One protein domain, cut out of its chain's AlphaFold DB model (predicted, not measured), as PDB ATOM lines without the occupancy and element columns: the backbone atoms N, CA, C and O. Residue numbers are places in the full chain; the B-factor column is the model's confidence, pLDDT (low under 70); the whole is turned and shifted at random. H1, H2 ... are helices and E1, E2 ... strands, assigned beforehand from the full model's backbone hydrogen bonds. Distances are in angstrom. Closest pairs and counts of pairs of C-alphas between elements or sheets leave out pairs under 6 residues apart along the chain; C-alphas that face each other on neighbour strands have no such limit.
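What this domain is: This is residues 7 to 91 of the 91 residues of an uncharacterized protein of Bacillus thuringiensis (UniProt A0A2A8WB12). Look for a twisted sheet of antiparallel strands, E2 E1 E3 E4, with helices H1 and H2 side by side over one face: two layers, mixed class. The 85 printed residues include, in chain order, E1 E2 H1 E3 E4 H2. The whole is compact, radius of gyration of the C-alphas 12.8 A, spanning 36 by 25 by 22 A.

How they stand to each other: Inner strands E1, residues 7 to 11, and E3, residues 46 to 51, are neighbours; N 9 and O 48, 2.9 A, are within hydrogen-bond range. E1 forms a hairpin with E2, residues 23 to 27 (N 8 and O 25, 2.9 A), E3 with E4, residues 56 to 60 (N 58 and O 49, 2.8 A). H1, residues 30 to 40, lies over E2, height 9.3 A over the sheet; E2, H1 and E3 make a split strand-helix-strand unit, E1 between its strands, with a right-handed crossover. H2, residues 77 to 88, on the same face, is close to H1 but not clearly touching; the closest C-alphas, Ile 30 and Leu 88, are 6.8 A apart. Every O i to N i+4 pair is within range in H2, 6 of 7 in H1.

Where its parts are: Find C-alpha 7, where E1 begins, at (-33.894, -24.813, 32.122). H2 runs 16.7 A to C-alpha 88 at (-24.513, -20.898, 26.110).

The domain as a whole: The printed part has no cut. The E1 to E2 and E4 to H2 links are long; pLDDT is under 70 in residues 13 to 21, 40 to 43 and 62 to 78.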
ATOM      1  N   MET A   7     -32.488 -25.191  32.241       89.81
ATOM      2  CA  MET A   7     -33.894 -24.813  32.122       89.81
ATOM      3  C   MET A   7     -33.978 -23.397  31.560       89.81
ATOM      4  O   MET A   7     -33.348 -22.493  32.101       89.81
ATOM      5  N   LEU A   8     -34.738 -23.207  30.480       86.94
ATOM      6  CA  LEU A   8     -35.052 -21.891  29.929       86.94
ATOM      7  C   LEU A   8     -36.434 -21.462  30.399       86.94
ATOM      8  O   LEU A   8     -37.409 -22.205  30.256       86.94
ATOM      9  N   PHE A   9     -36.516 -20.226  30.856       84.88
ATOM     10  CA  PHE A   9     -37.767 -19.555  31.141       84.88
ATOM     11  C   PHE A   9     -37.802 -18.223  30.400       84.88
ATOM     12  O   PHE A   9     -36.755 -17.656  30.068       84.88
ATOM     13  N   ALA A  10     -39.004 -17.730  30.143       80.75
ATOM     14  CA  ALA A  10     -39.229 -16.479  29.454       80.75
ATOM     15  C   ALA A  10     -40.535 -15.818  29.896       80.75
ATOM     16  O   ALA A  10     -41.520 -16.497  30.177       80.75
ATOM     17  N   PHE A  11     -40.543 -14.488  29.939       76.81
ATOM     18  CA  PHE A  11     -41.688 -13.708  30.403       76.81
ATOM     19  C   PHE A  11     -41.775 -12.360  29.686       76.81
ATOM     20  O   PHE A  11     -40.795 -11.873  29.120       76.81
ATOM     21  N   ASN A  12     -42.968 -11.766  29.698       73.56
ATOM     22  CA  ASN A  12     -43.234 -10.450  29.116       73.56
ATOM     23  C   ASN A  12     -43.258  -9.375  30.204       73.56
ATOM     24  O   ASN A  12     -43.778  -9.608  31.296       73.56
ATOM     25  N   LYS A  13     -42.765  -8.172  29.892       69.06
ATOM     26  CA  LYS A  13     -42.693  -7.012  30.802       69.06
ATOM     27  C   LYS A  13     -44.054  -6.655  31.394       69.06
ATOM     28  O   LYS A  13     -44.149  -6.279  32.558       69.06
ATOM     29  N   SER A  14     -45.110  -6.812  30.598       61.66
ATOM     30  CA  SER A  14     -46.495  -6.516  30.983       61.66
ATOM     31  C   SER A  14     -47.127  -7.572  31.900       61.66
ATOM     32  O   SER A  14     -48.161  -7.303  32.505       61.66
ATOM     33  N   PHE A  15     -46.527  -8.762  32.004       61.19
ATOM     34  CA  PHE A  15     -47.021  -9.877  32.813       61.19
ATOM     35  C   PHE A  15     -45.845 -10.627  33.464       61.19
ATOM     36  O   PHE A  15     -45.561 -11.761  33.072       61.19
ATOM     37  N   PRO A  16     -45.143 -10.026  34.442       56.41
ATOM     38  CA  PRO A  16     -44.119 -10.741  35.192       56.41
ATOM     39  C   PRO A  16     -44.823 -11.780  36.071       56.41
ATOM     40  O   PRO A  16     -45.312 -11.460  37.154       56.41
ATOM     41  N   SER A  17     -44.968 -13.011  35.572       54.38
ATOM     42  CA  SER A  17     -45.732 -14.041  36.283       54.38
ATOM     43  C   SER A  17     -44.940 -14.677  37.427       54.38
ATOM     44  O   SER A  17     -45.545 -15.256  38.327       54.38
ATOM     45  N   GLY A  18     -43.618 -14.475  37.453       52.84
ATOM     46  CA  GLY A  18     -42.757 -14.755  38.593       52.84
ATOM     47  C   GLY A  18     -42.866 -16.207  39.046       52.84
ATOM     48  O   GLY A  18     -43.472 -16.489  40.076       52.84
ATOM     49  N   GLY A  19     -42.271 -17.140  38.300       60.03
ATOM     50  CA  GLY A  19     -42.101 -18.522  38.764       60.03
ATOM     51  C   GLY A  19     -42.126 -19.570  37.653       60.03
ATOM     52  O   GLY A  19     -41.775 -19.306  36.511       60.03
ATOM     53  N   PHE A  20     -42.564 -20.790  37.981       57.28
ATOM     54  CA  PHE A  20     -42.620 -21.918  37.033       57.28
ATOM     55  C   PHE A  20     -43.571 -21.708  35.844       57.28
ATOM     56  O   PHE A  20     -43.468 -22.433  34.860       57.28
ATOM     57  N   ASN A  21     -44.469 -20.722  35.908       62.09
ATOM     58  CA  ASN A  21     -45.339 -20.356  34.787       62.09
ATOM     59  C   ASN A  21     -44.572 -19.697  33.631       62.09
ATOM     60  O   ASN A  21     -45.070 -19.676  32.510       62.09
ATOM     61  N   ASP A  22     -43.354 -19.217  33.893       71.00
ATOM     62  CA  ASP A  22     -42.458 -18.654  32.887       71.00
ATOM     63  C   ASP A  22     -41.600 -19.751  32.218       71.00
ATOM     64  O   ASP A  22     -40.814 -19.468  31.319       71.00
ATOM     65  N   PHE A  23     -41.711 -21.019  32.640       79.94
ATOM     66  CA  PHE A  23     -40.902 -22.116  32.102       79.94
ATOM     67  C   PHE A  23     -41.257 -22.421  30.645       79.94
ATOM     68  O   PHE A  23     -42.405 -22.723  30.320       79.94
ATOM     69  N   LEU A  24     -40.243 -22.431  29.775       83.19
ATOM     70  CA  LEU A  24     -40.401 -22.829  28.379       83.19
ATOM     71  C   LEU A  24     -40.031 -24.294  28.164       83.19
ATOM     72  O   LEU A  24     -40.854 -25.083  27.702       83.19
ATOM     73  N   PHE A  25     -38.779 -24.664  28.442       87.31
ATOM     74  CA  PHE A  25     -38.289 -26.028  28.238       87.31
ATOM     75  C   PHE A  25     -36.951 -26.277  28.945       87.31
ATOM     76  O   PHE A  25     -36.242 -25.349  29.332       87.31
ATOM     77  N   ALA A  26     -36.578 -27.555  29.065       90.75
ATOM     78  CA  ALA A  26     -35.276 -27.982  29.566       90.75
ATOM     79  C   ALA A  26     -34.439 -28.645  28.459       90.75
ATOM     80  O   ALA A  26     -34.980 -29.322  27.581       90.75
ATOM     81  N   PHE A  27     -33.121 -28.458  28.498       90.62
ATOM     82  CA  PHE A  27     -32.179 -28.924  27.477       90.62
ATOM     83  C   PHE A  27     -30.804 -29.244  28.079       90.62
ATOM     84  O   PHE A  27     -30.463 -28.786  29.167       90.62
ATOM     85  N   SER A  28     -30.004 -30.041  27.372       88.44
ATOM     86  CA  SER A  28     -28.627 -30.373  27.783       88.44
ATOM     87  C   SER A  28     -27.571 -29.948  26.766       88.44
ATOM     88  O   SER A  28     -26.386 -29.959  27.083       88.44
ATOM     89  N   THR A  29     -27.966 -29.581  25.542       87.31
ATOM     90  CA  THR A  29     -27.022 -29.218  24.474       87.31
ATOM     91  C   THR A  29     -27.441 -27.947  23.748       87.31
ATOM     92  O   THR A  29     -28.628 -27.632  23.659       87.31
ATOM     93  N   ILE A  30     -26.463 -27.256  23.152       84.88
ATOM     94  CA  ILE A  30     -26.705 -26.086  22.292       84.88
ATOM     95  C   ILE A  30     -27.626 -26.451  21.119       84.88
ATOM     96  O   ILE A  30     -28.504 -25.675  20.769       84.88
ATOM     97  N   LYS A  31     -27.494 -27.657  20.551       86.25
ATOM     98  CA  LYS A  31     -28.340 -28.107  19.436       86.25
ATOM     99  C   LYS A  31     -29.810 -28.258  19.842       86.25
ATOM    100  O   LYS A  31     -30.692 -27.852  19.093       86.25
ATOM    101  N   GLU A  32     -30.081 -28.832  21.017       87.94
ATOM    102  CA  GLU A  32     -31.447 -28.909  21.565       87.94
ATOM    103  C   GLU A  32     -32.024 -27.507  21.794       87.94
ATOM    104  O   GLU A  32     -33.175 -27.244  21.437       87.94
ATOM    105  N   PHE A  33     -31.204 -26.602  22.332       86.69
ATOM    106  CA  PHE A  33     -31.570 -25.205  22.531       86.69
ATOM    107  C   PHE A  33     -31.895 -24.491  21.216       86.69
ATOM    108  O   PHE A  33     -32.938 -23.860  21.130       86.69
ATOM    109  N   GLU A  34     -31.060 -24.605  20.182       83.50
ATOM    110  CA  GLU A  34     -31.273 -23.947  18.884       83.50
ATOM    111  C   GLU A  34     -32.571 -24.397  18.208       83.50
ATOM    112  O   GLU A  34     -33.327 -23.564  17.701       83.50
ATOM    113  N   VAL A  35     -32.852 -25.707  18.225       85.50
ATOM    114  CA  VAL A  35     -34.090 -26.269  17.665       85.50
ATOM    115  C   VAL A  35     -35.304 -25.657  18.356       85.50
ATOM    116  O   VAL A  35     -36.213 -25.183  17.679       85.50
ATOM    117  N   LYS A  36     -35.298 -25.617  19.692       82.12
ATOM    118  CA  LYS A  36     -36.410 -25.061  20.466       82.12
ATOM    119  C   LYS A  36     -36.490 -23.547  20.388       82.12
ATOM    120  O   LYS A  36     -37.580 -23.018  20.219       82.12
ATOM    121  N   MET A  37     -35.375 -22.835  20.419       77.44
ATOM    122  CA  MET A  37     -35.386 -21.385  20.270       77.44
ATOM    123  C   MET A  37     -36.025 -20.963  18.960       77.44
ATOM    124  O   MET A  37     -36.828 -20.048  18.978       77.44
ATOM    125  N   ASN A  38     -35.778 -21.646  17.845       74.81
ATOM    126  CA  ASN A  38     -36.450 -21.293  16.594       74.81
ATOM    127  C   ASN A  38     -37.991 -21.453  16.652       74.81
ATOM    128  O   ASN A  38     -38.680 -20.810  15.866       74.81
ATOM    129  N   GLU A  39     -38.543 -22.248  17.581       74.31
ATOM    130  CA  GLU A  39     -39.996 -22.385  17.817       74.31
ATOM    131  C   GLU A  39     -40.577 -21.277  18.733       74.31
ATOM    132  O   GLU A  39     -41.771 -20.957  18.657       74.31
ATOM    133  N   TRP A  40     -39.755 -20.715  19.629       69.44
ATOM    134  CA  TRP A  40     -40.193 -19.848  20.744       69.44
ATOM    135  C   TRP A  40     -39.622 -18.430  20.721       69.44
ATOM    136  O   TRP A  40     -40.053 -17.573  21.497       69.44
ATOM    137  N   ILE A  41     -38.657 -18.174  19.846       65.69
ATOM    138  CA  ILE A  41     -38.083 -16.856  19.628       65.69
ATOM    139  C   ILE A  41     -39.186 -15.876  19.210       65.69
ATOM    140  O   ILE A  41     -40.099 -16.265  18.486       65.69
ATOM    141  N   GLN A  42     -39.102 -14.621  19.667       61.53
ATOM    142  CA  GLN A  42     -40.059 -13.525  19.393       61.53
ATOM    143  C   GLN A  42     -41.349 -13.500  20.228       61.53
ATOM    144  O   GLN A  42     -42.208 -12.662  19.970       61.53
ATOM    145  N   LYS A  43     -41.521 -14.383  21.219       68.44
ATOM    146  CA  LYS A  43     -42.741 -14.392  22.055       68.44
ATOM    147  C   LYS A  43     -42.593 -13.694  23.410       68.44
ATOM    148  O   LYS A  43     -43.607 -13.500  24.081       68.44
ATOM    149  N   PHE A  44     -41.359 -13.374  23.810       75.75
ATOM    150  CA  PHE A  44     -41.044 -12.931  25.166       75.75
ATOM    151  C   PHE A  44     -40.021 -11.793  25.199       75.75
ATOM    152  O   PHE A  44     -39.066 -11.802  24.421       75.75
ATOM    153  N   ASP A  45     -40.208 -10.864  26.137       72.94
ATOM    154  CA  ASP A  45     -39.310  -9.725  26.377       72.94
ATOM    155  C   ASP A  45     -38.035 -10.126  27.146       72.94
ATOM    156  O   ASP A  45     -36.970  -9.539  26.955       72.94
ATOM    157  N   PHE A  46     -38.132 -11.141  28.011       74.75
ATOM    158  CA  PHE A  46     -37.051 -11.588  28.890       74.75
ATOM    159  C   PHE A  46     -36.813 -13.085  28.774       74.75
ATOM    160  O   PHE A  46     -37.760 -13.857  28.623       74.75
ATOM    161  N   TYR A  47     -35.552 -13.492  28.932       80.56
ATOM    162  CA  TYR A  47     -35.153 -14.894  28.989       80.56
ATOM    163  C   TYR A  47     -34.179 -15.126  30.145       80.56
ATOM    164  O   TYR A  47     -33.224 -14.370  30.333       80.56
ATOM    165  N   HIS A  48     -34.383 -16.205  30.896       83.56
ATOM    166  CA  HIS A  48     -33.448 -16.636  31.929       83.56
ATOM    167  C   HIS A  48     -33.113 -18.122  31.788       83.56
ATOM    168  O   HIS A  48     -33.981 -18.950  31.504       83.56
ATOM    169  N   ILE A  49     -31.835 -18.458  31.968       86.62
ATOM    170  CA  ILE A  49     -31.331 -19.833  31.937       86.62
ATOM    171  C   ILE A  49     -30.890 -20.215  33.345       86.62
ATOM    172  O   ILE A  49     -30.062 -19.530  33.939       86.62
ATOM    173  N   VAL A  50     -31.404 -21.329  33.855       87.75
ATOM    174  CA  VAL A  50     -30.951 -21.936  35.111       87.75
ATOM    175  C   VAL A  50     -30.109 -23.164  34.785       87.75
ATOM    176  O   VAL A  50     -30.592 -24.070  34.105       87.75
ATOM    177  N   ASP A  51     -28.864 -23.206  35.261       87.94
ATOM    178  CA  ASP A  51     -28.051 -24.426  35.275       87.94
ATOM    179  C   ASP A  51     -28.403 -25.225  36.535       87.94
ATOM    180  O   ASP A  51     -28.192 -24.795  37.662       87.94
ATOM    181  N   THR A  52     -29.007 -26.392  36.351       85.94
ATOM    182  CA  THR A  52     -29.503 -27.244  37.436       85.94
ATOM    183  C   THR A  52     -28.394 -28.001  38.161       85.94
ATOM    184  O   THR A  52     -28.649 -28.545  39.234       85.94
ATOM    185  N   ASN A  53     -27.170 -28.025  37.618       85.25
ATOM    186  CA  ASN A  53     -26.032 -28.655  38.284       85.25
ATOM    187  C   ASN A  53     -25.480 -27.786  39.418       85.25
ATOM    188  O   ASN A  53     -25.027 -28.320  40.428       85.25
ATOM    189  N   ASP A  54     -25.493 -26.462  39.250       84.31
ATOM    190  CA  ASP A  54     -24.954 -25.507  40.226       84.31
ATOM    191  C   ASP A  54     -25.986 -24.483  40.725       84.31
ATOM    192  O   ASP A  54     -25.652 -23.616  41.532       84.31
ATOM    193  N   LEU A  55     -27.239 -24.613  40.273       81.62
ATOM    194  CA  LEU A  55     -28.372 -23.732  40.560       81.62
ATOM    195  C   LEU A  55     -28.090 -22.257  40.240       81.62
ATOM    196  O   LEU A  55     -28.731 -21.369  40.806       81.62
ATOM    197  N   LYS A  56     -27.146 -21.972  39.333       83.19
ATOM    198  CA  LYS A  56     -26.898 -20.603  38.882       83.19
ATOM    199  C   LYS A  56     -27.928 -20.175  37.855       83.19
ATOM    200  O   LYS A  56     -28.263 -20.907  36.925       83.19
ATOM    201  N   GLN A  57     -28.364 -18.934  38.009       83.00
ATOM    202  CA  GLN A  57     -29.246 -18.248  37.084       83.00
ATOM    203  C   GLN A  57     -28.443 -17.264  36.238       83.00
ATOM    204  O   GLN A  57     -27.638 -16.486  36.752       83.00
ATOM    205  N   TYR A  58     -28.688 -17.299  34.935       83.00
ATOM    206  CA  TYR A  58     -28.114 -16.396  33.954       83.00
ATOM    207  C   TYR A  58     -29.251 -15.653  33.264       83.00
ATOM    208  O   TYR A  58     -30.041 -16.242  32.521       83.00
ATOM    209  N   GLU A  59     -29.346 -14.359  33.537       77.81
ATOM    210  CA  GLU A  59     -30.397 -13.494  33.010       77.81
ATOM    211  C   GLU A  59     -29.912 -12.783  31.753       77.81
ATOM    212  O   GLU A  59     -28.785 -12.286  31.698       77.81
ATOM    213  N   ILE A  60     -30.767 -12.739  30.733       74.38
ATOM    214  CA  ILE A  60     -30.506 -11.998  29.505       74.38
ATOM    215  C   ILE A  60     -31.711 -11.109  29.227       74.38
ATOM    216  O   ILE A  60     -32.831 -11.580  29.034       74.38
ATOM    217  N   TYR A  61     -31.437  -9.812  29.176       70.25
ATOM    218  CA  TYR A  61     -32.387  -8.772  28.814       70.25
ATOM    219  C   TYR A  61     -31.837  -7.950  27.650       70.25
ATOM    220  O   TYR A  61     -30.624  -7.936  27.382       70.25
ATOM    221  N   ASP A  62     -32.734  -7.269  26.942       64.44
ATOM    222  CA  ASP A  62     -32.302  -6.255  25.998       64.44
ATOM    223  C   ASP A  62     -31.990  -4.943  26.723       64.44
ATOM    224  O   ASP A  62     -32.783  -4.421  27.504       64.44
ATOM    225  N   GLU A  63     -30.794  -4.416  26.484       57.06
ATOM    226  CA  GLU A  63     -30.265  -3.240  27.184       57.06
ATOM    227  C   GLU A  63     -30.796  -1.925  26.595       57.06
ATOM    228  O   GLU A  63     -30.583  -0.866  27.185       57.06
ATOM    229  N   GLY A  64     -31.528  -1.978  25.473       52.66
ATOM    230  CA  GLY A  64     -32.238  -0.825  24.912       52.66
ATOM    231  C   GLY A  64     -33.301  -0.231  25.847       52.66
ATOM    232  O   GLY A  64     -33.776   0.874  25.604       52.66
ATOM    233  N   ASP A  65     -33.632  -0.928  26.939       51.25
ATOM    234  CA  ASP A  65     -34.775  -0.645  27.808       51.25
ATOM    235  C   ASP A  65     -34.394  -0.378  29.285       51.25
ATOM    236  O   ASP A  65     -35.228  -0.428  30.186       51.25
ATOM    237  N   VAL A  66     -33.124  -0.067  29.581       48.09
ATOM    238  CA  VAL A  66     -32.688   0.209  30.972       48.09
ATOM    239  C   VAL A  66     -33.166   1.588  31.474       48.09
ATOM    240  O   VAL A  66     -33.221   1.823  32.677       48.09
ATOM    241  N   ASN A  67     -33.592   2.485  30.575       46.53
ATOM    242  CA  ASN A  67     -34.096   3.827  30.918       46.53
ATOM    243  C   ASN A  67     -35.529   4.119  30.417       46.53
ATOM    244  O   ASN A  67     -35.977   5.262  30.489       46.53
ATOM    245  N   GLY A  68     -36.259   3.119  29.912       40.09
ATOM    246  CA  GLY A  68     -37.545   3.304  29.234       40.09
ATOM    247  C   GLY A  68     -38.705   2.605  29.934       40.09
ATOM    248  O   GLY A  68     -39.145   1.524  29.559       40.09
ATOM    249  N   TRP A  69     -39.305   3.237  30.933       49.03
ATOM    250  CA  TRP A  69     -40.703   2.919  31.217       49.03
ATOM    251  C   TRP A  69     -41.511   3.284  29.955       49.03
ATOM    252  O   TRP A  69     -41.717   4.462  29.695       49.03
ATOM    253  N   TYR A  70     -41.934   2.291  29.164       51.34
ATOM    254  CA  TYR A  70     -42.808   2.431  27.984       51.34
ATOM    255  C   TYR A  70     -42.233   3.146  26.739       51.34
ATOM    256  O   TYR A  70     -42.744   4.185  26.325       51.34
ATOM    257  N   GLY A  71     -41.250   2.553  26.057       39.72
ATOM    258  CA  GLY A  71     -40.895   2.939  24.682       39.72
ATOM    259  C   GLY A  71     -40.593   1.702  23.845       39.72
ATOM    260  O   GLY A  71     -39.946   0.801  24.364       39.72
ATOM    261  N   ASP A  72     -41.112   1.644  22.611       45.56
ATOM    262  CA  ASP A  72     -40.989   0.538  21.647       45.56
ATOM    263  C   ASP A  72     -39.719  -0.300  21.848       45.56
ATOM    264  O   ASP A  72     -38.627   0.082  21.414       45.56
ATOM    265  N   SER A  73     -39.878  -1.460  22.492       45.56
ATOM    266  CA  SER A  73     -38.832  -2.473  22.585       45.56
ATOM    267  C   SER A  73     -38.672  -3.100  21.204       45.56
ATOM    268  O   SER A  73     -39.139  -4.194  20.906       45.56
ATOM    269  N   SER A  74     -38.015  -2.361  20.316       47.53
ATOM    270  CA  SER A  74     -37.403  -2.896  19.107       47.53
ATOM    271  C   SER A  74     -36.024  -3.464  19.440       47.53
ATOM    272  O   SER A  74     -35.078  -3.337  18.661       47.53
ATOM    273  N   ALA A  75     -35.916  -4.119  20.600       51.41
ATOM    274  CA  ALA A  75     -34.909  -5.126  20.857       51.41
ATOM    275  C   ALA A  75     -34.904  -6.067  19.659       51.41
ATOM    276  O   ALA A  75     -35.795  -6.906  19.520       51.41
ATOM    277  N   SER A  76     -33.968  -5.880  18.721       59.34
ATOM    278  CA  SER A  76     -33.958  -6.719  17.531       59.34
ATOM    279  C   SER A  76     -33.790  -8.147  18.029       59.34
ATOM    280  O   SER A  76     -32.807  -8.470  18.691       59.34
ATOM    281  N   THR A  77     -34.790  -8.984  17.782       61.00
ATOM    282  CA  THR A  77     -34.849 -10.400  18.147       61.00
ATOM    283  C   THR A  77     -33.510 -11.120  17.963       61.00
ATOM    284  O   THR A  77     -33.125 -11.983  18.754       61.00
ATOM    285  N   GLU A  78     -32.786 -10.733  16.918       68.75
ATOM    286  CA  GLU A  78     -31.468 -11.242  16.570       68.75
ATOM    287  C   GLU A  78     -30.405 -10.951  17.639       68.75
ATOM    288  O   GLU A  78     -29.594 -11.825  17.933       68.75
ATOM    289  N   LEU A  79     -30.439  -9.787  18.293       73.38
ATOM    290  CA  LEU A  79     -29.513  -9.430  19.371       73.38
ATOM    291  C   LEU A  79     -29.728 -10.292  20.622       73.38
ATOM    292  O   LEU A  79     -28.760 -10.794  21.195       73.38
ATOM    293  N   LEU A  80     -30.982 -10.505  21.033       72.31
ATOM    294  CA  LEU A  80     -31.312 -11.386  22.162       72.31
ATOM    295  C   LEU A  80     -30.904 -12.833  21.864       72.31
ATOM    296  O   LEU A  80     -30.272 -13.484  22.700       72.31
ATOM    297  N   LYS A  81     -31.179 -13.312  20.644       74.88
ATOM    298  CA  LYS A  81     -30.727 -14.626  20.166       74.88
ATOM    299  C   LYS A  81     -29.212 -14.752  20.223       74.88
ATOM    300  O   LYS A  81     -28.691 -15.745  20.726       74.88
ATOM    301  N   GLU A  82     -28.495 -13.752  19.722       80.00
ATOM    302  CA  GLU A  82     -27.038 -13.745  19.699       80.00
ATOM    303  C   GLU A  82     -26.460 -13.751  21.120       80.00
ATOM    304  O   GLU A  82     -25.540 -14.524  21.399       80.00
ATOM    305  N   LYS A  83     -27.018 -12.946  22.035       79.75
ATOM    306  CA  LYS A  83     -26.630 -12.915  23.454       79.75
ATOM    307  C   LYS A  83     -26.840 -14.280  24.120       79.75
ATOM    308  O   LYS A  83     -25.903 -14.799  24.730       79.75
ATOM    309  N   LEU A  84     -28.008 -14.896  23.932       79.25
ATOM    310  CA  LEU A  84     -28.327 -16.241  24.437       79.25
ATOM    311  C   LEU A  84     -27.363 -17.304  23.897       79.25
ATOM    312  O   LEU A  84     -26.800 -18.089  24.659       79.25
ATOM    313  N   MET A  85     -27.099 -17.285  22.591       83.25
ATOM    314  CA  MET A  85     -26.165 -18.210  21.948       83.25
ATOM    315  C   MET A  85     -24.721 -18.014  22.423       83.25
ATOM    316  O   MET A  85     -23.991 -18.989  22.608       83.25
ATOM    317  N   LYS A  86     -24.285 -16.766  22.629       85.31
ATOM    318  CA  LYS A  86     -22.956 -16.450  23.175       85.31
ATOM    319  C   LYS A  86     -22.813 -16.900  24.622       85.31
ATOM    320  O   LYS A  86     -21.749 -17.406  24.969       85.31
ATOM    321  N   LEU A  87     -23.845 -16.714  25.447       84.81
ATOM    322  CA  LEU A  87     -23.855 -17.191  26.828       84.81
ATOM    323  C   LEU A  87     -23.702 -18.711  26.856       84.81
ATOM    324  O   LEU A  87     -22.778 -19.213  27.483       84.81
ATOM    325  N   LEU A  88     -24.540 -19.435  26.115       82.75
ATOM    326  CA  LEU A  88     -24.513 -20.898  26.110       82.75
ATOM    327  C   LEU A  88     -23.204 -21.498  25.603       82.75
ATOM    328  O   LEU A  88     -22.812 -22.560  26.061       82.75
ATOM    329  N   LYS A  89     -22.497 -20.825  24.689       84.19
ATOM    330  CA  LYS A  89     -21.160 -21.254  24.243       84.19
ATOM    331  C   LYS A  89     -20.068 -21.090  25.309       84.19
ATOM    332  O   LYS A  89     -18.977 -21.617  25.116       84.19
ATOM    333  N   LYS A  90     -20.318 -20.318  26.372       81.88
ATOM    334  CA  LYS A  90     -19.376 -20.083  27.479       81.88
ATOM    335  C   LYS A  90     -19.642 -20.970  28.706       81.88
ATOM    336  O   LYS A  90     -18.772 -21.014  29.574       81.88
ATOM    337  N   LEU A  91     -20.816 -21.605  28.788       78.50
ATOM    338  CA  LEU A  91     -21.266 -22.483  29.886       78.50
ATOM    339  C   LEU A  91     -20.979 -23.967  29.605       78.50
ATOM    340  O   LEU A  91     -20.918 -24.756  30.584       78.50
TER     341      LEU A  91